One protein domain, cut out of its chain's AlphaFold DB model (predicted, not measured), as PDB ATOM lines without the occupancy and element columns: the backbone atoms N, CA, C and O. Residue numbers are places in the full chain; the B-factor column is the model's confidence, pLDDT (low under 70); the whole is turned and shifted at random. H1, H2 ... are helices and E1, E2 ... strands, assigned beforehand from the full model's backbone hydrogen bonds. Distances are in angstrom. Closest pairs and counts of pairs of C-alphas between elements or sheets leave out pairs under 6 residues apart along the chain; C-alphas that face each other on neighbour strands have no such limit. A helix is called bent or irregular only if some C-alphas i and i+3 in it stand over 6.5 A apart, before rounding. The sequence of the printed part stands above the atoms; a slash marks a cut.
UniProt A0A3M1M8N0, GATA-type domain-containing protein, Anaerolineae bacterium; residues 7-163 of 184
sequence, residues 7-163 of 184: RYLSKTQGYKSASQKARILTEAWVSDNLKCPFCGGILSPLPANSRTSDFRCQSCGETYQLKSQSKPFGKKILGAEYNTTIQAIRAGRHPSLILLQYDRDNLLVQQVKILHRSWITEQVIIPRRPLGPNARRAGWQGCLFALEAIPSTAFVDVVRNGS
ATOM      1  N   ARG A   7     -23.092  48.354  11.772       94.19
ATOM      2  CA  ARG A   7     -22.578  47.731  13.002       94.19
ATOM      3  C   ARG A   7     -21.055  47.566  13.037       94.19
ATOM      4  O   ARG A   7     -20.473  47.424  14.109       94.19
ATOM      5  N   TYR A   8     -20.390  47.607  11.881       95.44
ATOM      6  CA  TYR A   8     -18.936  47.482  11.764       95.44
ATOM      7  C   TYR A   8     -18.201  48.813  11.630       95.44
ATOM      8  O   TYR A   8     -16.971  48.814  11.550       95.44
ATOM      9  N   LEU A   9     -18.903  49.951  11.617       94.69
ATOM     10  CA  LEU A   9     -18.283  51.263  11.408       94.69
ATOM     11  C   LEU A   9     -17.189  51.578  12.432       94.69
ATOM     12  O   LEU A   9     -16.166  52.161  12.063       94.69
ATOM     13  N   SER A  10     -17.346  51.126  13.680       95.94
ATOM     14  CA  SER A  10     -16.330  51.271  14.730       95.94
ATOM     15  C   SER A  10     -14.980  50.647  14.346       95.94
ATOM     16  O   SER A  10     -13.937  51.211  14.665       95.94
ATOM     17  N   LYS A  11     -14.968  49.557  13.561       93.94
ATOM     18  CA  LYS A  11     -13.739  48.901  13.071       93.94
ATOM     19  C   LYS A  11     -12.988  49.725  12.020       93.94
ATOM     20  O   LYS A  11     -11.848  49.410  11.690       93.94
ATOM     21  N   THR A  12     -13.615  50.765  11.471       94.06
ATOM     22  CA  THR A  12     -13.035  51.603  10.409       94.06
ATOM     23  C   THR A  12     -12.385  52.886  10.925       94.06
ATOM     24  O   THR A  12     -11.871  53.680  10.129       94.06
ATOM     25  N   GLN A  13     -12.381  53.099  12.246       92.06
ATOM     26  CA  GLN A  13     -11.725  54.242  12.874       92.06
ATOM     27  C   GLN A  13     -10.235  54.283  12.491       92.06
ATOM     28  O   GLN A  13      -9.547  53.267  12.479       92.06
ATOM     29  N   GLY A  14      -9.748  55.464  12.102       90.31
ATOM     30  CA  GLY A  14      -8.364  55.668  11.653       90.31
ATOM     31  C   GLY A  14      -8.101  55.419  10.160       90.31
ATOM     32  O   GLY A  14      -7.084  55.877   9.638       90.31
ATOM     33  N   TYR A  15      -9.019  54.788   9.420       91.69
ATOM     34  CA  TYR A  15      -8.861  54.602   7.974       91.69
ATOM     35  C   TYR A  15      -9.416  55.795   7.194       91.69
ATOM     36  O   TYR A  15     -10.580  56.163   7.334       91.69
ATOM     37  N   LYS A  16      -8.599  56.385   6.314       90.62
ATOM     38  CA  LYS A  16      -9.022  57.504   5.445       90.62
ATOM     39  C   LYS A  16      -9.586  57.037   4.100       90.62
ATOM     40  O   LYS A  16     -10.508  57.644   3.567       90.62
ATOM     41  N   SER A  17      -9.049  55.947   3.550       93.44
ATOM     42  CA  SER A  17      -9.431  55.445   2.225       93.44
ATOM     43  C   SER A  17     -10.790  54.748   2.252       93.44
ATOM     44  O   SER A  17     -10.972  53.781   2.992       93.44
ATOM     45  N   ALA A  18     -11.706  55.173   1.377       91.19
ATOM     46  CA  ALA A  18     -12.997  54.515   1.183       91.19
ATOM     47  C   ALA A  18     -12.843  53.022   0.845       91.19
ATOM     48  O   ALA A  18     -13.580  52.195   1.375       91.19
ATOM     49  N   SER A  19     -11.843  52.660   0.036       89.25
ATOM     50  CA  SER A  19     -11.567  51.263  -0.315       89.25
ATOM     51  C   SER A  19     -11.113  50.436   0.889       89.25
ATOM     52  O   SER A  19     -11.496  49.278   1.010       89.25
ATOM     53  N   GLN A  20     -10.327  51.020   1.802       92.19
ATOM     54  CA  GLN A  20      -9.916  50.329   3.031       92.19
ATOM     55  C   GLN A  20     -11.073  50.180   4.016       92.19
ATOM     56  O   GLN A  20     -11.235  49.108   4.592       92.19
ATOM     57  N   LYS A  21     -11.911  51.214   4.169       94.38
ATOM     58  CA  LYS A  21     -13.134  51.107   4.976       94.38
ATOM     59  C   LYS A  21     -14.046  50.011   4.433       94.38
ATOM     60  O   LYS A  21     -14.437  49.133   5.189       94.38
ATOM     61  N   ALA A  22     -14.317  50.022   3.126       93.56
ATOM     62  CA  ALA A  22     -15.132  49.006   2.471       93.56
ATOM     63  C   ALA A  22     -14.592  47.600   2.734       93.56
ATOM     64  O   ALA A  22     -15.352  46.748   3.168       93.56
ATOM     65  N   ARG A  23     -13.280  47.390   2.560       93.44
ATOM     66  CA  ARG A  23     -12.615  46.117   2.857       93.44
ATOM     67  C   ARG A  23     -12.890  45.638   4.288       93.44
ATOM     68  O   ARG A  23     -13.307  44.506   4.478       93.44
ATOM     69  N   ILE A  24     -12.694  46.499   5.285       94.31
ATOM     70  CA  ILE A  24     -12.895  46.142   6.700       94.31
ATOM     71  C   ILE A  24     -14.357  45.792   6.984       94.31
ATOM     72  O   ILE A  24     -14.628  44.796   7.652       94.31
ATOM     73  N   LEU A  25     -15.294  46.602   6.481       96.50
ATOM     74  CA  LEU A  25     -16.727  46.383   6.679       96.50
ATOM     75  C   LEU A  25     -17.173  45.062   6.042       96.50
ATOM     76  O   LEU A  25     -17.857  44.271   6.685       96.50
ATOM     77  N   THR A  26     -16.774  44.809   4.793       96.75
ATOM     78  CA  THR A  26     -17.218  43.628   4.047       96.75
ATOM     79  C   THR A  26     -16.550  42.351   4.543       96.75
ATOM     80  O   THR A  26     -17.226  41.329   4.640       96.75
ATOM     81  N   GLU A  27     -15.271  42.391   4.929       96.00
ATOM     82  CA  GLU A  27     -14.599  41.244   5.549       96.00
ATOM     83  C   GLU A  27     -15.232  40.882   6.903       96.00
ATOM     84  O   GLU A  27     -15.508  39.708   7.157       96.00
ATOM     85  N   ALA A  28     -15.514  41.880   7.750       95.75
ATOM     86  CA  ALA A  28     -16.179  41.656   9.034       95.75
ATOM     87  C   ALA A  28     -17.588  41.076   8.843       95.75
ATOM     88  O   ALA A  28     -17.952  40.102   9.499       95.75
ATOM     89  N   TRP A  29     -18.350  41.618   7.888       97.06
ATOM     90  CA  TRP A  29     -19.677  41.103   7.567       97.06
ATOM     91  C   TRP A  29     -19.637  39.648   7.100       97.06
ATOM     92  O   TRP A  29     -20.447  38.843   7.559       97.06
ATOM     93  N   VAL A  30     -18.686  39.290   6.228       96.31
ATOM     94  CA  VAL A  30     -18.512  37.906   5.763       96.31
ATOM     95  C   VAL A  30     -18.192  36.973   6.926       96.31
ATOM     96  O   VAL A  30     -18.812  35.916   7.020       96.31
ATOM     97  N   SER A  31     -17.277  37.373   7.814       94.25
ATOM     98  CA  SER A  31     -16.869  36.575   8.976       94.25
ATOM     99  C   SER A  31     -18.044  36.215   9.892       94.25
ATOM    100  O   SER A  31     -18.098  35.099  10.402       94.25
ATOM    101  N   ASP A  32     -18.986  37.137  10.092       94.81
ATOM    102  CA  ASP A  32     -20.087  36.931  11.040       94.81
ATOM    103  C   ASP A  32     -21.318  36.272  10.407       94.81
ATOM    104  O   ASP A  32     -22.129  35.666  11.108       94.81
ATOM    105  N   ASN A  33     -21.502  36.421   9.092       93.75
ATOM    106  CA  ASN A  33     -22.739  36.014   8.426       93.75
ATOM    107  C   ASN A  33     -22.577  34.781   7.537       93.75
ATOM    108  O   ASN A  33     -23.520  33.995   7.418       93.75
ATOM    109  N   LEU A  34     -21.429  34.600   6.882       93.19
ATOM    110  CA  LEU A  34     -21.279  33.535   5.897       93.19
ATOM    111  C   LEU A  34     -20.770  32.241   6.529       93.19
ATOM    112  O   LEU A  34     -19.766  32.195   7.236       93.19
ATOM    113  N   LYS A  35     -21.448  31.151   6.178       91.94
ATOM    114  CA  LYS A  35     -20.963  29.785   6.374       91.94
ATOM    115  C   LYS A  35     -20.393  29.257   5.066       91.94
ATOM    116  O   LYS A  35     -20.744  29.727   3.984       91.94
ATOM    117  N   CYS A  36     -19.530  28.253   5.159       91.81
ATOM    118  CA  CYS A  36     -19.019  27.546   3.999       91.81
ATOM    119  C   CYS A  36     -20.192  26.945   3.203       91.81
ATOM    120  O   CYS A  36     -20.879  26.068   3.731       91.81
ATOM    121  N   PRO A  37     -20.409  27.340   1.936       86.12
ATOM    122  CA  PRO A  37     -21.508  26.808   1.130       86.12
ATOM    123  C   PRO A  37     -21.389  25.306   0.819       86.12
ATOM    124  O   PRO A  37     -22.359  24.710   0.360       86.12
ATOM    125  N   PHE A  38     -20.222  24.691   1.054       84.62
ATOM    126  CA  PHE A  38     -19.975  23.274   0.753       84.62
ATOM    127  C   PHE A  38     -20.239  22.345   1.932       84.62
ATOM    128  O   PHE A  38     -20.751  21.250   1.737       84.62
ATOM    129  N   CYS A  39     -19.867  22.752   3.147       89.50
ATOM    130  CA  CYS A  39     -19.963  21.886   4.329       89.50
ATOM    131  C   CYS A  39     -20.695  22.527   5.513       89.50
ATOM    132  O   CYS A  39     -20.789  21.915   6.570       89.50
ATOM    133  N   GLY A  40     -21.166  23.771   5.384       89.56
ATOM    134  CA  GLY A  40     -21.808  24.512   6.474       89.56
ATOM    135  C   GLY A  40     -20.858  24.982   7.585       89.56
ATOM    136  O   GLY A  40     -21.309  25.626   8.529       89.56
ATOM    137  N   GLY A  41     -19.557  24.690   7.475       92.38
ATOM    138  CA  GLY A  41     -18.539  25.073   8.452       92.38
ATOM    139  C   GLY A  41     -18.301  26.581   8.550       92.38
ATOM    140  O   GLY A  41     -18.645  27.348   7.650       92.38
ATOM    141  N   ILE A  42     -17.664  27.005   9.638       94.44
ATOM    142  CA  ILE A  42     -17.330  28.413   9.897       94.44
ATOM    143  C   ILE A  42     -16.228  28.875   8.933       94.44
ATOM    144  O   ILE A  42     -15.258  28.144   8.695       94.44
ATOM    145  N   LEU A  43     -16.378  30.083   8.385       95.56
ATOM    146  CA  LEU A  43     -15.333  30.773   7.632       95.56
ATOM    147  C   LEU A  43     -14.544  31.668   8.587       95.56
ATOM    148  O   LEU A  43     -15.108  32.575   9.185       95.56
ATOM    149  N   SER A  44     -13.242  31.429   8.724       95.12
ATOM    150  CA  SER A  44     -12.374  32.298   9.522       95.12
ATOM    151  C   SER A  44     -11.515  33.175   8.621       95.12
ATOM    152  O   SER A  44     -11.010  32.670   7.610       95.12
ATOM    153  N   PRO A  45     -11.310  34.452   8.981       95.00
ATOM    154  CA  PRO A  45     -10.413  35.328   8.248       95.00
ATOM    155  C   PRO A  45      -8.974  34.812   8.329       95.00
ATOM    156  O   PRO A  45      -8.529  34.293   9.356       95.00
ATOM    157  N   LEU A  46      -8.243  34.955   7.230       93.25
ATOM    158  CA  LEU A  46      -6.809  34.719   7.174       93.25
ATOM    159  C   LEU A  46      -6.048  36.003   7.545       93.25
ATOM    160  O   LEU A  46      -6.592  37.102   7.419       93.25
ATOM    161  N   PRO A  47      -4.781  35.902   7.991       87.75
ATOM    162  CA  PRO A  47      -3.964  37.078   8.275       87.75
ATOM    163  C   PRO A  47      -3.884  38.033   7.080       87.75
ATOM    164  O   PRO A  47      -3.849  37.594   5.925       87.75
ATOM    165  N   ALA A  48      -3.783  39.336   7.348       77.12
ATOM    166  CA  ALA A  48      -3.573  40.327   6.298       77.12
ATOM    167  C   ALA A  48      -2.348  39.968   5.435       77.12
ATOM    168  O   ALA A  48      -1.338  39.479   5.938       77.12
ATOM    169  N   ASN A  49      -2.440  40.228   4.128       72.19
ATOM    170  CA  ASN A  49      -1.438  39.846   3.121       72.19
ATOM    171  C   ASN A  49      -1.280  38.331   2.897       72.19
ATOM    172  O   ASN A  49      -0.336  37.908   2.222       72.19
ATOM    173  N   SER A  50      -2.210  37.508   3.392       77.06
ATOM    174  CA  SER A  50      -2.310  36.115   2.960       77.06
ATOM    175  C   SER A  50      -2.438  36.057   1.443       77.06
ATOM    176  O   SER A  50      -3.241  36.763   0.829       77.06
ATOM    177  N   ARG A  51      -1.595  35.243   0.801       75.00
ATOM    178  CA  ARG A  51      -1.556  35.185  -0.662       75.00
ATOM    179  C   ARG A  51      -2.905  34.715  -1.189       75.00
ATOM    180  O   ARG A  51      -3.280  33.558  -1.024       75.00
ATOM    181  N   THR A  52      -3.583  35.608  -1.903       76.81
ATOM    182  CA  THR A  52      -4.763  35.350  -2.740       76.81
ATOM    183  C   THR A  52      -6.039  34.899  -2.031       76.81
ATOM    184  O   THR A  52      -7.046  34.823  -2.716       76.81
ATOM    185  N   SER A  53      -6.050  34.655  -0.719       91.94
ATOM    186  CA  SER A  53      -7.232  34.199   0.031       91.94
ATOM    187  C   SER A  53      -7.464  35.064   1.264       91.94
ATOM    188  O   SER A  53      -6.508  35.389   1.964       91.94
ATOM    189  N   ASP A  54      -8.731  35.347   1.552       95.38
ATOM    190  CA  ASP A  54      -9.173  36.177   2.676       95.38
ATOM    191  C   ASP A  54      -9.809  35.333   3.787       95.38
ATOM    192  O   ASP A  54      -9.725  35.693   4.956       95.38
ATOM    193  N   PHE A  55     -10.391  34.173   3.448       97.06
ATOM    194  CA  PHE A  55     -11.017  33.265   4.413       97.06
ATOM    195  C   PHE A  55     -10.615  31.811   4.191       97.06
ATOM    196  O   PHE A  55     -10.305  31.392   3.071       97.06
ATOM    197  N   ARG A  56     -10.704  31.014   5.257       96.56
ATOM    198  CA  ARG A  56     -10.595  29.554   5.223       96.56
ATOM    199  C   ARG A  56     -11.745  28.920   5.996       96.56
ATOM    200  O   ARG A  56     -12.055  29.335   7.110       96.56
ATOM    201  N   CYS A  57     -12.356  27.893   5.418       96.25
ATOM    202  CA  CYS A  57     -13.305  27.060   6.138       96.25
ATOM    203  C   CYS A  57     -12.570  26.167   7.142       96.25
ATOM    204  O   CYS A  57     -11.676  25.410   6.759       96.25
ATOM    205  N   GLN A  58     -12.990  26.208   8.405       96.31
ATOM    206  CA  GLN A  58     -12.396  25.385   9.464       96.31
ATOM    207  C   GLN A  58     -12.738  23.895   9.343       96.31
ATOM    208  O   GLN A  58     -12.012  23.059   9.868       96.31
ATOM    209  N   SER A  59     -13.815  23.547   8.634       95.62
ATOM    210  CA  SER A  59     -14.284  22.161   8.526       95.62
ATOM    211  C   SER A  59     -13.708  21.426   7.314       95.62
ATOM    212  O   SER A  59     -13.220  20.312   7.455       95.62
ATOM    213  N   CYS A  60     -13.744  22.027   6.117       93.94
ATOM    214  CA  CYS A  60     -13.265  21.373   4.887       93.94
ATOM    215  C   CYS A  60     -11.962  21.960   4.325       93.94
ATOM    216  O   CYS A  60     -11.443  21.465   3.327       93.94
ATOM    217  N   GLY A  61     -11.435  23.029   4.928       94.69
ATOM    218  CA  GLY A  61     -10.192  23.664   4.496       94.69
ATOM    219  C   GLY A  61     -10.282  24.489   3.208       94.69
ATOM    220  O   GLY A  61      -9.267  25.064   2.823       94.69
ATOM    221  N   GLU A  62     -11.451  24.576   2.564       95.06
ATOM    222  CA  GLU A  62     -11.663  25.411   1.374       95.06
ATOM    223  C   GLU A  62     -11.323  26.877   1.674       95.06
ATOM    224  O   GLU A  62     -11.699  27.410   2.722       95.06
ATOM    225  N   THR A  63     -10.607  27.527   0.758       96.50
ATOM    226  CA  THR A  63     -10.231  28.935   0.887       96.50
ATOM    227  C   THR A  63     -11.089  29.810  -0.010       96.50
ATOM    228  O   THR A  63     -11.537  29.386  -1.075       96.50
ATOM    229  N   TYR A  64     -11.318  31.050   0.417       97.19
ATOM    230  CA  TYR A  64     -12.147  32.008  -0.304       97.19
ATOM    231  C   TYR A  64     -11.422  33.335  -0.469       97.19
ATOM    232  O   TYR A  64     -10.795  33.822   0.470       97.19
ATOM    233  N   GLN A  65     -11.556  33.932  -1.648       96.94
ATOM    234  CA  GLN A  65     -11.211  35.320  -1.917       96.94
ATOM    235  C   GLN A  65     -12.493  36.146  -1.999       96.94
ATOM    236  O   GLN A  65     -13.385  35.851  -2.800       96.94
ATOM    237  N   LEU A  66     -12.567  37.203  -1.201       96.94
ATOM    238  CA  LEU A  66     -13.614  38.201  -1.245       96.94
ATOM    239  C   LEU A  66     -13.279  39.257  -2.302       96.94
ATOM    240  O   LEU A  66     -12.234  39.904  -2.293       96.94
ATOM    241  N   LYS A  67     -14.217  39.468  -3.218       96.38
ATOM    242  CA  LYS A  67     -14.252  40.633  -4.095       96.38
ATOM    243  C   LYS A  67     -15.496  41.420  -3.740       96.38
ATOM    244  O   LYS A  67     -16.604  40.900  -3.850       96.38
ATOM    245  N   SER A  68     -15.312  42.669  -3.327       96.75
ATOM    246  CA  SER A  68     -16.416  43.553  -2.969       96.75
ATOM    247  C   SER A  68     -16.378  44.872  -3.725       96.75
ATOM    248  O   SER A  68     -15.305  45.442  -3.922       96.75
ATOM    249  N   GLN A  69     -17.546  45.380  -4.112       96.62
ATOM    250  CA  GLN A  69     -17.686  46.676  -4.780       96.62
ATOM    251  C   GLN A  69     -19.074  47.280  -4.549       96.62
ATOM    252  O   GLN A  69     -20.044  46.562  -4.323       96.62
ATOM    253  N   SER A  70     -19.175  48.606  -4.645       96.50
ATOM    254  CA  SER A  70     -20.444  49.315  -4.436       96.50
ATOM    255  C   SER A  70     -21.384  49.297  -5.648       96.50
ATOM    256  O   SER A  70     -22.510  49.777  -5.588       96.50
ATOM    257  N   LYS A  71     -20.898  48.816  -6.796       95.56
ATOM    258  CA  LYS A  71     -21.661  48.718  -8.044       95.56
ATOM    259  C   LYS A  71     -21.964  47.253  -8.351       95.56
ATOM    260  O   LYS A  71     -21.167  46.395  -7.962       95.56
ATOM    261  N   PRO A  72     -23.040  46.943  -9.091       95.25
ATOM    262  CA  PRO A  72     -23.287  45.586  -9.564       95.25
ATOM    263  C   PRO A  72     -22.078  45.008 -10.306       95.25
ATOM    264  O   PRO A  72     -21.378  45.719 -11.035       95.25
ATOM    265  N   PHE A  73     -21.817  43.716 -10.113       96.06
ATOM    266  CA  PHE A  73     -20.789  43.021 -10.884       96.06
ATOM    267  C   PHE A  73     -21.204  42.942 -12.351       96.06
ATOM    268  O   PHE A  73     -22.320  42.541 -12.674       96.06
ATOM    269  N   GLY A  74     -20.295  43.348 -13.237       95.56
ATOM    270  CA  GLY A  74     -20.483  43.207 -14.674       95.56
ATOM    271  C   GLY A  74     -20.177  41.789 -15.153       95.56
ATOM    272  O   GLY A  74     -19.938  40.875 -14.369       95.56
ATOM    273  N   LYS A  75     -20.110  41.639 -16.479       97.25
ATOM    274  CA  LYS A  75     -19.712  40.385 -17.133       97.25
ATOM    275  C   LYS A  75     -18.314  39.934 -16.690       97.25
ATOM    276  O   LYS A  75     -18.111  38.775 -16.377       97.25
ATOM    277  N   LYS A  76     -17.371  40.870 -16.552       97.50
ATOM    278  CA  LYS A  76     -15.979  40.586 -16.176       97.50
ATOM    279  C   LYS A  76     -15.601  41.271 -14.874       97.50
ATOM    280  O   LYS A  76     -16.057  42.385 -14.613       97.50
ATOM    281  N   ILE A  77     -14.708  40.652 -14.106       97.00
ATOM    282  CA  ILE A  77     -14.149  41.243 -12.880       97.00
ATOM    283  C   ILE A  77     -12.624  41.173 -12.862       97.00
ATOM    284  O   ILE A  77     -12.022  40.289 -13.469       97.00
ATOM    285  N   LEU A  78     -11.987  42.108 -12.156       95.88
ATOM    286  CA  LEU A  78     -10.531  42.161 -12.032       95.88
ATOM    287  C   LEU A  78      -9.988  40.976 -11.225       95.88
ATOM    288  O   LEU A  78     -10.442  40.696 -10.110       95.88
ATOM    289  N   GLY A  79      -8.981  40.307 -11.783       94.38
ATOM    290  CA  GLY A  79      -8.197  39.284 -11.103       94.38
ATOM    291  C   GLY A  79      -6.838  39.779 -10.618       94.38
ATOM    292  O   GLY A  79      -6.580  40.983 -10.542       94.38
ATOM    293  N   ALA A  80      -5.991  38.824 -10.241       93.50
ATOM    294  CA  ALA A  80      -4.627  39.072  -9.792       93.50
ATOM    295  C   ALA A  80      -3.654  39.082 -10.987       93.50
ATOM    296  O   ALA A  80      -4.031  39.414 -12.112       93.50
ATOM    297  N   GLU A  81      -2.384  38.770 -10.731       95.94
ATOM    298  CA  GLU A  81      -1.390  38.536 -11.780       95.94
ATOM    299  C   GLU A  81      -1.747  37.258 -12.558       95.94
ATOM    300  O   GLU A  81      -2.173  36.259 -11.969       95.94
ATOM    301  N   TYR A  82      -1.633  37.315 -13.884       97.69
ATOM    302  CA  TYR A  82      -2.149  36.287 -14.783       97.69
ATOM    303  C   TYR A  82      -1.469  34.927 -14.577       97.69
ATOM    304  O   TYR A  82      -2.160  33.940 -14.316       97.69
ATOM    305  N   ASN A  83      -0.137  34.863 -14.622       96.44
ATOM    306  CA  ASN A  83       0.586  33.592 -14.572       96.44
ATOM    307  C   ASN A  83       0.429  32.889 -13.219       96.44
ATOM    308  O   ASN A  83       0.187  31.686 -13.168       96.44
ATOM    309  N   THR A  84       0.479  33.645 -12.123       95.50
ATOM    310  CA  THR A  84       0.234  33.161 -10.760       95.50
ATOM    311  C   THR A  84      -1.174  32.588 -10.636       95.50
ATOM    312  O   THR A  84      -1.360  31.529 -10.038       95.50
ATOM    313  N   THR A  85      -2.168  33.254 -11.236       96.50
ATOM    314  CA  THR A  85      -3.559  32.777 -11.241       96.50
ATOM    315  C   THR A  85      -3.674  31.447 -11.988       96.50
ATOM    316  O   THR A  85      -4.223  30.490 -11.444       96.50
ATOM    317  N   ILE A  86      -3.098  31.344 -13.191       98.00
ATOM    318  CA  ILE A  86      -3.096  30.106 -13.988       98.00
ATOM    319  C   ILE A  86      -2.385  28.964 -13.248       98.00
ATOM    320  O   ILE A  86      -2.912  27.855 -13.167       98.00
ATOM    321  N   GLN A  87      -1.221  29.226 -12.648       97.19
ATOM    322  CA  GLN A  87      -0.491  28.227 -11.862       97.19
ATOM    323  C   GLN A  87      -1.299  27.745 -10.650       97.19
ATOM    324  O   GLN A  87      -1.339  26.545 -10.375       97.19
ATOM    325  N   ALA A  88      -1.982  28.654  -9.948       96.12
ATOM    326  CA  ALA A  88      -2.845  28.296  -8.826       96.12
ATOM    327  C   ALA A  88      -4.035  27.430  -9.269       96.12
ATOM    328  O   ALA A  88      -4.364  26.464  -8.581       96.12
ATOM    329  N   ILE A  89      -4.648  27.731 -10.420       96.38
ATOM    330  CA  ILE A  89      -5.737  26.927 -10.997       96.38
ATOM    331  C   ILE A  89      -5.239  25.520 -11.340       96.38
ATOM    332  O   ILE A  89      -5.815  24.542 -10.868       96.38
ATOM    333  N   ARG A  90      -4.123  25.404 -12.073       96.44
ATOM    334  CA  ARG A  90      -3.522  24.110 -12.451       96.44
ATOM    335  C   ARG A  90      -3.142  23.254 -11.250       96.44
ATOM    336  O   ARG A  90      -3.315  22.042 -11.275       96.44
ATOM    337  N   ALA A  91      -2.649  23.885 -10.188       95.69
ATOM    338  CA  ALA A  91      -2.299  23.202  -8.949       95.69
ATOM    339  C   ALA A  91      -3.522  22.840  -8.083       95.69
ATOM    340  O   ALA A  91      -3.347  22.260  -7.012       95.69
ATOM    341  N   GLY A  92      -4.740  23.224  -8.486       92.94
ATOM    342  CA  GLY A  92      -5.947  23.053  -7.681       92.94
ATOM    343  C   GLY A  92      -5.926  23.872  -6.388       92.94
ATOM    344  O   GLY A  92      -6.545  23.478  -5.409       92.94
ATOM    345  N   ARG A  93      -5.191  24.990  -6.346       93.19
ATOM    346  CA  ARG A  93      -5.000  25.844  -5.154       93.19
ATOM    347  C   ARG A  93      -5.657  27.217  -5.274       93.19
ATOM    348  O   ARG A  93      -5.551  28.011  -4.346       93.19
ATOM    349  N   HIS A  94      -6.298  27.518  -6.402       96.06
ATOM    350  CA  HIS A  94      -7.060  28.753  -6.542       96.06
ATOM    351  C   HIS A  94      -8.212  28.768  -5.522       96.06
ATOM    352  O   HIS A  94      -8.909  27.758  -5.417       96.06
ATOM    353  N   PRO A  95      -8.437  29.867  -4.784       96.19
ATOM    354  CA  PRO A  95      -9.541  29.953  -3.834       96.19
ATOM    355  C   PRO A  95     -10.894  30.031  -4.543       96.19
ATOM    356  O   PRO A  95     -11.008  30.490  -5.681       96.19
ATOM    357  N   SER A  96     -11.950  29.637  -3.850       97.00
ATOM    358  CA  SER A  96     -13.318  29.977  -4.241       97.00
ATOM    359  C   SER A  96     -13.533  31.503  -4.175       97.00
ATOM    360  O   SER A  96     -12.802  32.209  -3.481       97.00
ATOM    361  N   LEU A  97     -14.510  32.052  -4.898       97.19
ATOM    362  CA  LEU A  97     -14.790  33.496  -4.897       97.19
ATOM    363  C   LEU A  97     -16.059  33.814  -4.112       97.19
ATOM    364  O   LEU A  97     -17.086  33.172  -4.310       97.19
ATOM    365  N   ILE A  98     -16.004  34.858  -3.289       97.44
ATOM    366  CA  ILE A  98     -17.170  35.531  -2.711       97.44
ATOM    367  C   ILE A  98     -17.294  36.880  -3.420       97.44
ATOM    368  O   ILE A  98     -16.376  37.696  -3.371       97.44
ATOM    369  N   LEU A  99     -18.413  37.109  -4.100       98.00
ATOM    370  CA  LEU A  99     -18.731  38.348  -4.802       98.00
ATOM    371  C   LEU A  99     -19.786  39.104  -3.996       98.00
ATOM    372  O   LEU A  99     -20.949  38.701  -3.974       98.00
ATOM    373  N   LEU A 100     -19.377  40.186  -3.332       98.25
ATOM    374  CA  LEU A 100     -20.234  40.989  -2.459       98.25
ATOM    375  C   LEU A 100     -20.471  42.379  -3.057       98.25
ATOM    376  O   LEU A 100     -19.551  43.187  -3.194       98.25
ATOM    377  N   GLN A 101     -21.718  42.674  -3.403       98.12
ATOM    378  CA  GLN A 101     -22.160  44.024  -3.729       98.12
ATOM    379  C   GLN A 101     -22.765  44.669  -2.487       98.12
ATOM    380  O   GLN A 101     -23.611  44.064  -1.826       98.12
ATOM    381  N   TYR A 102     -22.385  45.913  -2.216       97.56
ATOM    382  CA  TYR A 102     -22.976  46.719  -1.152       97.56
ATOM    383  C   TYR A 102     -23.505  48.050  -1.688       97.56
ATOM    384  O   TYR A 102     -22.999  48.589  -2.670       97.56
ATOM    385  N   ASP A 103     -24.522  48.586  -1.032       96.50
ATOM    386  CA  ASP A 103     -24.923  49.976  -1.141       96.50
ATOM    387  C   ASP A 103     -24.008  50.799  -0.234       96.50
ATOM    388  O   ASP A 103     -23.913  50.553   0.969       96.50
ATOM    389  N   ARG A 104     -23.276  51.744  -0.820       93.12
ATOM    390  CA  ARG A 104     -22.322  52.567  -0.074       93.12
ATOM    391  C   ARG A 104     -23.022  53.605   0.797       93.12
ATOM    392  O   ARG A 104     -22.490  53.932   1.852       93.12
ATOM    393  N   ASP A 105     -24.146  54.134   0.338       93.19
ATOM    394  CA  ASP A 105     -24.785  55.283   0.968       93.19
ATOM    395  C   ASP A 105     -25.678  54.801   2.121       93.19
ATOM    396  O   ASP A 105     -25.649  55.382   3.202       93.19
ATOM    397  N   ASN A 106     -26.350  53.658   1.938       95.38
ATOM    398  CA  ASN A 106     -27.150  53.017   2.989       95.38
ATOM    399  C   ASN A 106     -26.369  52.007   3.846       95.38
ATOM    400  O   ASN A 106     -26.895  51.532   4.845       95.38
ATOM    401  N   LEU A 107     -25.132  51.661   3.468       95.38
ATOM    402  CA  LEU A 107     -24.305  50.648   4.144       95.38
ATOM    403  C   LEU A 107     -24.977  49.267   4.236       95.38
ATOM    404  O   LEU A 107     -24.802  48.546   5.212       95.38
ATOM    405  N   LEU A 108     -25.701  48.865   3.192       97.25
ATOM    406  CA  LEU A 108     -26.417  47.588   3.149       97.25
ATOM    407  C   LEU A 108     -25.792  46.625   2.142       97.25
ATOM    408  O   LEU A 108     -25.439  47.011   1.029       97.25
ATOM    409  N   VAL A 109     -25.707  45.344   2.486       98.00
ATOM    410  CA  VAL A 109     -25.362  44.289   1.530       98.00
ATOM    411  C   VAL A 109     -26.527  44.070   0.564       98.00
ATOM    412  O   VAL A 109     -27.651  43.800   0.974       98.00
ATOM    413  N   GLN A 110     -26.243  44.162  -0.735       97.88
ATOM    414  CA  GLN A 110     -27.247  44.092  -1.802       97.88
ATOM    415  C   GLN A 110     -27.238  42.748  -2.529       97.88
ATOM    416  O   GLN A 110     -28.294  42.192  -2.826       97.88
ATOM    417  N   GLN A 111     -26.052  42.206  -2.801       97.44
ATOM    418  CA  GLN A 111     -25.894  40.919  -3.471       97.44
ATOM    419  C   GLN A 111     -24.713  40.173  -2.866       97.44
ATOM    420  O   GLN A 111     -23.634  40.744  -2.712       97.44
ATOM    421  N   VAL A 112     -24.884  38.878  -2.614       97.31
ATOM    422  CA  VAL A 112     -23.777  37.971  -2.309       97.31
ATOM    423  C   VAL A 112     -23.912  36.738  -3.180       97.31
ATOM    424  O   VAL A 112     -24.888  35.998  -3.060       97.31
ATOM    425  N   LYS A 113     -22.912  36.522  -4.038       95.50
ATOM    426  CA  LYS A 113     -22.753  35.305  -4.836       95.50
ATOM    427  C   LYS A 113     -21.477  34.589  -4.439       95.50
ATOM    428  O   LYS A 113     -20.431  35.225  -4.348       95.50
ATOM    429  N   ILE A 114     -21.536  33.276  -4.258       95.56
ATOM    430  CA  ILE A 114     -20.347  32.457  -4.007       95.56
ATOM    431  C   ILE A 114     -20.128  31.521  -5.191       95.56
ATOM    432  O   ILE A 114     -21.066  30.889  -5.668       95.56
ATOM    433  N   LEU A 115     -18.888  31.438  -5.664       95.31
ATOM    434  CA  LEU A 115     -18.470  30.581  -6.767       95.31
ATOM    435  C   LEU A 115     -17.375  29.630  -6.286       95.31
ATOM    436  O   LEU A 115     -16.320  30.074  -5.830       95.31
ATOM    437  N   HIS A 116     -17.601  28.324  -6.415       94.69
ATOM    438  CA  HIS A 116     -16.575  27.337  -6.085       94.69
ATOM    439  C   HIS A 116     -15.408  27.385  -7.074       94.69
ATOM    440  O   HIS A 116     -15.618  27.498  -8.283       94.69
ATOM    441  N   ARG A 117     -14.184  27.167  -6.583       94.75
ATOM    442  CA  ARG A 117     -12.975  27.084  -7.418       94.75
ATOM    443  C   ARG A 117     -13.044  26.059  -8.552       94.75
ATOM    444  O   ARG A 117     -12.382  26.256  -9.560       94.75
ATOM    445  N   SER A 118     -13.859  25.001  -8.447       93.25
ATOM    446  CA  SER A 118     -14.011  24.018  -9.540       93.25
ATOM    447  C   SER A 118     -14.602  24.608 -10.822       93.25
ATOM    448  O   SER A 118     -14.450  24.015 -11.883       93.25
ATOM    449  N   TRP A 119     -15.286  25.750 -10.726       94.69
ATOM    450  CA  TRP A 119     -15.826  26.490 -11.869       94.69
ATOM    451  C   TRP A 119     -14.865  27.567 -12.391       94.69
ATOM    452  O   TRP A 119     -15.155  28.228 -13.383       94.69
ATOM    453  N   ILE A 120     -13.714  27.745 -11.738       95.56
ATOM    454  CA  ILE A 120     -12.685  28.715 -12.109       95.56
ATOM    455  C   ILE A 120     -11.595  27.973 -12.882       95.56
ATOM    456  O   ILE A 120     -10.589  27.530 -12.330       95.56
ATOM    457  N   THR A 121     -11.833  27.795 -14.176       96.25
ATOM    458  CA  THR A 121     -10.908  27.133 -15.101       96.25
ATOM    459  C   THR A 121     -10.024  28.149 -15.823       96.25
ATOM    460  O   THR A 121     -10.306  29.345 -15.836       96.25
ATOM    461  N   GLU A 122      -8.955  27.692 -16.476       97.69
ATOM    462  CA  GLU A 122      -8.091  28.576 -17.277       97.69
ATOM    463  C   GLU A 122      -8.869  29.317 -18.378       97.69
ATOM    464  O   GLU A 122      -8.562  30.463 -18.685       97.69
ATOM    465  N   GLN A 123      -9.920  28.693 -18.920       96.62
ATOM    466  CA  GLN A 123     -10.747  29.246 -19.998       96.62
ATOM    467  C   GLN A 123     -11.515  30.505 -19.580       96.62
ATOM    468  O   GLN A 123     -11.836  31.335 -20.428       96.62
ATOM    469  N   VAL A 124     -11.798  30.670 -18.283       97.19
ATOM    470  CA  VAL A 124     -12.491  31.858 -17.763       97.19
ATOM    471  C   VAL A 124     -11.518  32.950 -17.306       97.19
ATOM    472  O   VAL A 124     -11.961  33.998 -16.834       97.19
ATOM    473  N   ILE A 125     -10.203  32.741 -17.452       98.25
ATOM    474  CA  ILE A 125      -9.166  33.726 -17.126       98.25
ATOM    475  C   ILE A 125      -8.671  34.401 -18.402       98.25
ATOM    476  O   ILE A 125      -7.997  33.798 -19.231       98.25
ATOM    477  N   ILE A 126      -8.946  35.696 -18.531       98.25
ATOM    478  CA  ILE A 126      -8.530  36.492 -19.688       98.25
ATOM    479  C   ILE A 126      -7.271  37.293 -19.321       98.25
ATOM    480  O   ILE A 126      -7.339  38.129 -18.408       98.25
ATOM    481  N   PRO A 127      -6.129  37.111 -20.011       98.19
ATOM    482  CA  PRO A 127      -4.948  37.935 -19.786       98.19
ATOM    483  C   PRO A 127      -5.213  39.385 -20.200       98.19
ATOM    484  O   PRO A 127      -5.800  39.666 -21.246       98.19
ATOM    485  N   ARG A 128      -4.753  40.340 -19.388       97.81
ATOM    486  CA  ARG A 128      -4.731  41.759 -19.765       97.81
ATOM    487  C   ARG A 128      -3.430  42.076 -20.492       97.81
ATOM    488  O   ARG A 128      -2.465  41.319 -20.427       97.81
ATOM    489  N   ARG A 129      -3.380  43.232 -21.153       97.06
ATOM    490  CA  ARG A 129      -2.105  43.773 -21.638       97.06
ATOM    491  C   ARG A 129      -1.182  44.049 -20.438       97.06
ATOM    492  O   ARG A 129      -1.681  44.579 -19.436       97.06
ATOM    493  N   PRO A 130       0.115  43.701 -20.515       97.38
ATOM    494  CA  PRO A 130       1.095  44.102 -19.514       97.38
ATOM    495  C   PRO A 130       1.102  45.619 -19.309       97.38
ATOM    496  O   PRO A 130       0.812  46.385 -20.232       97.38
ATOM    497  N   LEU A 131       1.424  46.060 -18.093       96.50
ATOM    498  CA  LEU A 131       1.591  47.483 -17.816       96.50
ATOM    499  C   LEU A 131       2.777  48.048 -18.606       96.50
ATOM    500  O   LEU A 131       3.824  47.409 -18.707       96.50
ATOM    501  N   GLY A 132       2.602  49.259 -19.139       96.69
ATOM    502  CA  GLY A 132       3.624  49.942 -19.930       96.69
ATOM    503  C   GLY A 132       4.896  50.281 -19.137       96.69
ATOM    504  O   GLY A 132       4.893  50.216 -17.904       96.69
ATOM    505  N   PRO A 133       5.972  50.690 -19.833       96.50
ATOM    506  CA  PRO A 133       7.304  50.875 -19.247       96.50
ATOM    507  C   PRO A 133       7.359  51.946 -18.148       96.50
ATOM    508  O   PRO A 133       8.154  51.834 -17.225       96.50
ATOM    509  N   ASN A 134       6.469  52.940 -18.196       96.25
ATOM    510  CA  ASN A 134       6.428  54.033 -17.217       96.25
ATOM    511  C   ASN A 134       5.597  53.705 -15.961       96.25
ATOM    512  O   ASN A 134       5.460  54.536 -15.066       96.25
ATOM    513  N   ALA A 135       4.973  52.524 -15.888       95.25
ATOM    514  CA  ALA A 135       4.187  52.137 -14.723       95.25
ATOM    515  C   ALA A 135       5.097  51.702 -13.566       95.25
ATOM    516  O   ALA A 135       6.093  51.018 -13.773       95.25
ATOM    517  N   ARG A 136       4.674  51.956 -12.317       95.56
ATOM    518  CA  ARG A 136       5.378  51.483 -11.104       95.56
ATOM    519  C   ARG A 136       5.697  49.979 -11.123       95.56
ATOM    520  O   ARG A 136       6.665  49.546 -10.515       95.56
ATOM    521  N   ARG A 137       4.849  49.178 -11.774       93.25
ATOM    522  CA  ARG A 137       5.044  47.736 -11.981       93.25
ATOM    523  C   ARG A 137       5.128  47.434 -13.478       93.25
ATOM    524  O   ARG A 137       4.281  46.709 -13.994       93.25
ATOM    525  N   ALA A 138       6.061  48.072 -14.180       95.75
ATOM    526  CA  ALA A 138       6.282  47.858 -15.609       95.75
ATOM    527  C   ALA A 138       6.356  46.357 -15.939       95.75
ATOM    528  O   ALA A 138       6.938  45.574 -15.188       95.75
ATOM    529  N   GLY A 139       5.691  45.941 -17.017       95.88
ATOM    530  CA  GLY A 139       5.611  44.536 -17.425       95.88
ATOM    531  C   GLY A 139       4.656  43.660 -16.601       95.88
ATOM    532  O   GLY A 139       4.347  42.552 -17.029       95.88
ATOM    533  N   TRP A 140       4.121  44.127 -15.463       97.31
ATOM    534  CA  TRP A 140       3.148  43.347 -14.691       97.31
ATOM    535  C   TRP A 140       1.891  43.079 -15.518       97.31
ATOM    536  O   TRP A 140       1.261  44.010 -16.031       97.31
ATOM    537  N   GLN A 141       1.495  41.811 -15.606       97.94
ATOM    538  CA  GLN A 141       0.332  41.381 -16.367       97.94
ATOM    539  C   GLN A 141      -0.779  40.907 -15.434       97.94
ATOM    540  O   GLN A 141      -0.677  39.875 -14.779       97.94
ATOM    541  N   GLY A 142      -1.871  41.666 -15.377       97.19
ATOM    542  CA  GLY A 142      -3.074  41.242 -14.665       97.19
ATOM    543  C   GLY A 142      -3.968  40.329 -15.503       97.19
ATOM    544  O   GLY A 142      -3.768  40.179 -16.708       97.19
ATOM    545  N   CYS A 143      -5.027  39.806 -14.892       97.88
ATOM    546  CA  CYS A 143      -6.096  39.099 -15.593       97.88
ATOM    547  C   CYS A 143      -7.495  39.654 -15.279       97.88
ATOM    548  O   CYS A 143      -7.681  40.502 -14.397       97.88
ATOM    549  N   LEU A 144      -8.482  39.183 -16.036       98.31
ATOM    550  CA  LEU A 144      -9.906  39.297 -15.743       98.31
ATOM    551  C   LEU A 144     -10.491  37.895 -15.556       98.31
ATOM    552  O   LEU A 144     -10.069  36.966 -16.240       98.31
ATOM    553  N   PHE A 145     -11.499  37.769 -14.698       97.62
ATOM    554  CA  PHE A 145     -12.404  36.622 -14.704       97.62
ATOM    555  C   PHE A 145     -13.596  36.944 -15.608       97.62
ATOM    556  O   PHE A 145     -14.238  37.979 -15.412       97.62
ATOM    557  N   ALA A 146     -13.882  36.079 -16.577       98.06
ATOM    558  CA  ALA A 146     -15.052  36.150 -17.446       98.06
ATOM    559  C   ALA A 146     -16.250  35.474 -16.768       98.06
ATOM    560  O   ALA A 146     -16.490  34.283 -16.965       98.06
ATOM    561  N   LEU A 147     -16.982  36.210 -15.926       96.88
ATOM    562  CA  LEU A 147     -18.131  35.648 -15.207       96.88
ATOM    563  C   LEU A 147     -19.255  35.251 -16.165       96.88
ATOM    564  O   LEU A 147     -20.009  34.336 -15.860       96.88
ATOM    565  N   GLU A 148     -19.357  35.901 -17.326       96.38
ATOM    566  CA  GLU A 148     -20.343  35.570 -18.355       96.38
ATOM    567  C   GLU A 148     -20.122  34.196 -19.000       96.38
ATOM    568  O   GLU A 148     -21.058  33.632 -19.558       96.38
ATOM    569  N   ALA A 149     -18.900  33.662 -18.928       96.50
ATOM    570  CA  ALA A 149     -18.568  32.333 -19.431       96.50
ATOM    571  C   ALA A 149     -18.892  31.220 -18.416       96.50
ATOM    572  O   ALA A 149     -18.737  30.039 -18.723       96.50
ATOM    573  N   ILE A 150     -19.331  31.582 -17.206       95.81
ATOM    574  CA  ILE A 150     -19.675  30.652 -16.133       95.81
ATOM    575  C   ILE A 150     -21.204  30.527 -16.066       95.81
ATOM    576  O   ILE A 150     -21.891  31.550 -15.992       95.81
ATOM    577  N   PRO A 151     -21.766  29.302 -16.048       93.69
ATOM    578  CA  PRO A 151     -23.205  29.112 -15.895       93.69
ATOM    579  C   PRO A 151     -23.738  29.802 -14.637       93.69
ATOM    580  O   PRO A 151     -23.149  29.691 -13.563       93.69
ATOM    581  N   SER A 152     -24.888  30.469 -14.734       90.44
ATOM    582  CA  SER A 152     -25.506  31.141 -13.580       90.44
ATOM    583  C   SER A 152     -25.807  30.177 -12.425       90.44
ATOM    584  O   SER A 152     -25.709  30.568 -11.267       90.44
ATOM    585  N   THR A 153     -26.089  28.908 -12.734       89.06
ATOM    586  CA  THR A 153     -26.318  27.818 -11.771       89.06
ATOM    587  C   THR A 153     -25.071  27.402 -10.988       89.06
ATOM    588  O   THR A 153     -25.193  26.721  -9.974       89.06
ATOM    589  N   ALA A 154     -23.873  27.808 -11.419       91.62
ATOM    590  CA  ALA A 154     -22.636  27.575 -10.677       91.62
ATOM    591  C   ALA A 154     -22.483  28.504  -9.460       91.62
ATOM    592  O   ALA A 154     -21.640  28.251  -8.595       91.62
ATOM    593  N   PHE A 155     -23.265  29.587  -9.407       92.44
ATOM    594  CA  PHE A 155     -23.234  30.555  -8.322       92.44
ATOM    595  C   PHE A 155     -24.272  30.219  -7.255       92.44
ATOM    596  O   PHE A 155     -25.429  29.927  -7.545       92.44
ATOM    597  N   VAL A 156     -23.856  30.355  -6.002       91.75
ATOM    598  CA  VAL A 156     -24.734  30.299  -4.834       91.75
ATOM    599  C   VAL A 156     -25.136  31.710  -4.481       91.75
ATOM    600  O   VAL A 156     -24.283  32.504  -4.082       91.75
ATOM    601  N   ASP A 157     -26.415  32.026  -4.603       92.31
ATOM    602  CA  ASP A 157     -26.937  33.281  -4.079       92.31
ATOM    603  C   ASP A 157     -27.202  33.148  -2.576       92.31
ATOM    604  O   ASP A 157     -27.905  32.241  -2.136       92.31
ATOM    605  N   VAL A 158     -26.635  34.068  -1.796       93.50
ATOM    606  CA  VAL A 158     -26.860  34.173  -0.344       93.50
ATOM    607  C   VAL A 158     -27.681  35.416  -0.009       93.50
ATOM    608  O   VAL A 158     -28.542  35.384   0.864       93.50
ATOM    609  N   VAL A 159     -27.450  36.506  -0.739       95.44
ATOM    610  CA  VAL A 159     -28.260  37.726  -0.686       95.44
ATOM    611  C   VAL A 159     -28.576  38.124  -2.120       95.44
ATOM    612  O   VAL A 159     -27.677  38.117  -2.968       95.44
ATOM    613  N   ARG A 160     -29.836  38.465  -2.390       95.44
ATOM    614  CA  ARG A 160     -30.289  38.953  -3.691       95.44
ATOM    615  C   ARG A 160     -31.189  40.169  -3.516       95.44
ATOM    616  O   ARG A 160     -32.241  40.056  -2.897       95.44
ATOM    617  N   ASN A 161     -30.789  41.301  -4.093       95.00
ATOM    618  CA  ASN A 161     -31.499  42.583  -3.996       95.00
ATOM    619  C   ASN A 161     -31.859  42.963  -2.543       95.00
ATOM    620  O   ASN A 161     -33.000  43.310  -2.255       95.00
ATOM    621  N   GLY A 162     -30.907  42.807  -1.617       95.25
ATOM    622  CA  GLY A 162     -31.103  43.079  -0.186       95.25
ATOM    623  C   GLY A 162     -31.878  41.998   0.584       95.25
ATOM    624  O   GLY A 162     -31.954  42.052   1.806       95.25
ATOM    625  N   SER A 163     -32.400  40.972  -0.088       95.12
ATOM    626  CA  SER A 163     -33.113  39.871   0.566       95.12
ATOM    627  C   SER A 163     -32.194  38.676   0.798       95.12
ATOM    628  O   SER A 163     -31.530  38.196  -0.124       95.12
TER     629      SER A 163
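Overview. This is residues 7 to 163 of the 184 residues of the protein "GATA-type domain-containing protein" of Anaerolineae bacterium (UniProt A0A3M1M8N0). A strongly twisted sheet of six strands curls like part of a barrel round one long helix, H2; beside this lobe sits a smaller one, a three-stranded sheet, E4 E8 E7, with the short helix H3 over one face. H1 folds back along H2 as a short, irregular partner in a helical hairpin. The printed part has 157 residues with three named helices and nine named strands, in the order H1 H2 E1 E2 E3 E4 H3 E5 E6 E7 E8 E9, and its class is mixed. The large sheet runs E1 E2 E3 E5 E6 E9 and is mixed; the small one is antiparallel. The whole is compact, with a radius of gyration of the C-alphas of 15.9 A and spans of 43 by 37 by 29 A.

Along the chain. Look first at the large sheet: E1 is residues 43 to 45, E2 55 to 57, E3 63 to 69, E5 96 to 103, E6 108 to 115 and E9 155 to 160. Find C-alpha 96 at (-13.318, 29.977, -4.241); from there E5 runs 23.3 A to C-alpha 103. E6 is 21.2 A long and E3 20.1 A. H2, residues 18 to 33, runs 22.1 A from C-alpha 18 at (-12.997, 54.515, 1.183), and H1 is residues 7 to 12. The small sheet has E4, residues 76 to 81, 15.4 A long, E7, 125 to 127, and E8, 142 to 146; H3 is residues 82 to 90.

Arrangement. E1, E2 and E3 form a meander, each strand the antiparallel neighbour of the one before; look for N 44 and O 56 at 2.9 A, and N 55 and O 64 at 3.0 A. E3 and E5 are parallel, with N 67 and O 98 at 2.8 A. The hairpin E5 and E6 has N 99 and O 113 at 2.8 A, and E6 and the edge strand E9, antiparallel, have N 114 and O 156 at 2.9 A. H2 is on one face of this sheet, making two layers; its closest C-alphas to E3 are Thr 26 and Ser 68, 7.1 A apart. H1 touches H2 at a steep tilt of 44 degrees, opposite ways, the C-alphas of Thr 12 and Lys 21 being closest at 5.5 A. In the small sheet, E8 is antiparallel to E4, with N 79 and O 143 at 2.9 A, and to E7, with N 144 and O 126 at 2.8 A. H3 is on it, over E8 and E7, at a height over the sheet of 10.0 A; its closest C-alphas to E8 are Tyr 82 and Cys 143, 4.9 A apart. It runs along the strands, at 4 degrees to E8 on the local plane, and its line rises 38 degrees, only just short of standing up from the sheet. H2 and H3 have each O i to N i+4 pair within hydrogen-bond range; H1 has 0 of 2, but 2 of 3 O i to N i+3 pairs, and its C-alphas 7 and 10 are 7.4 A apart.

Size, cuts and confidence. The C-alphas farthest apart are those of Gly 40 and Asn 134, 47.2 A. The printed part has no cut. The one long link is E7 to E8, residues 128 to 141, whose C-alphas lie 18 to 29 A from the mean of all C-alphas. The mean pLDDT of the printed part is 94.5, and no printed residue is under 70.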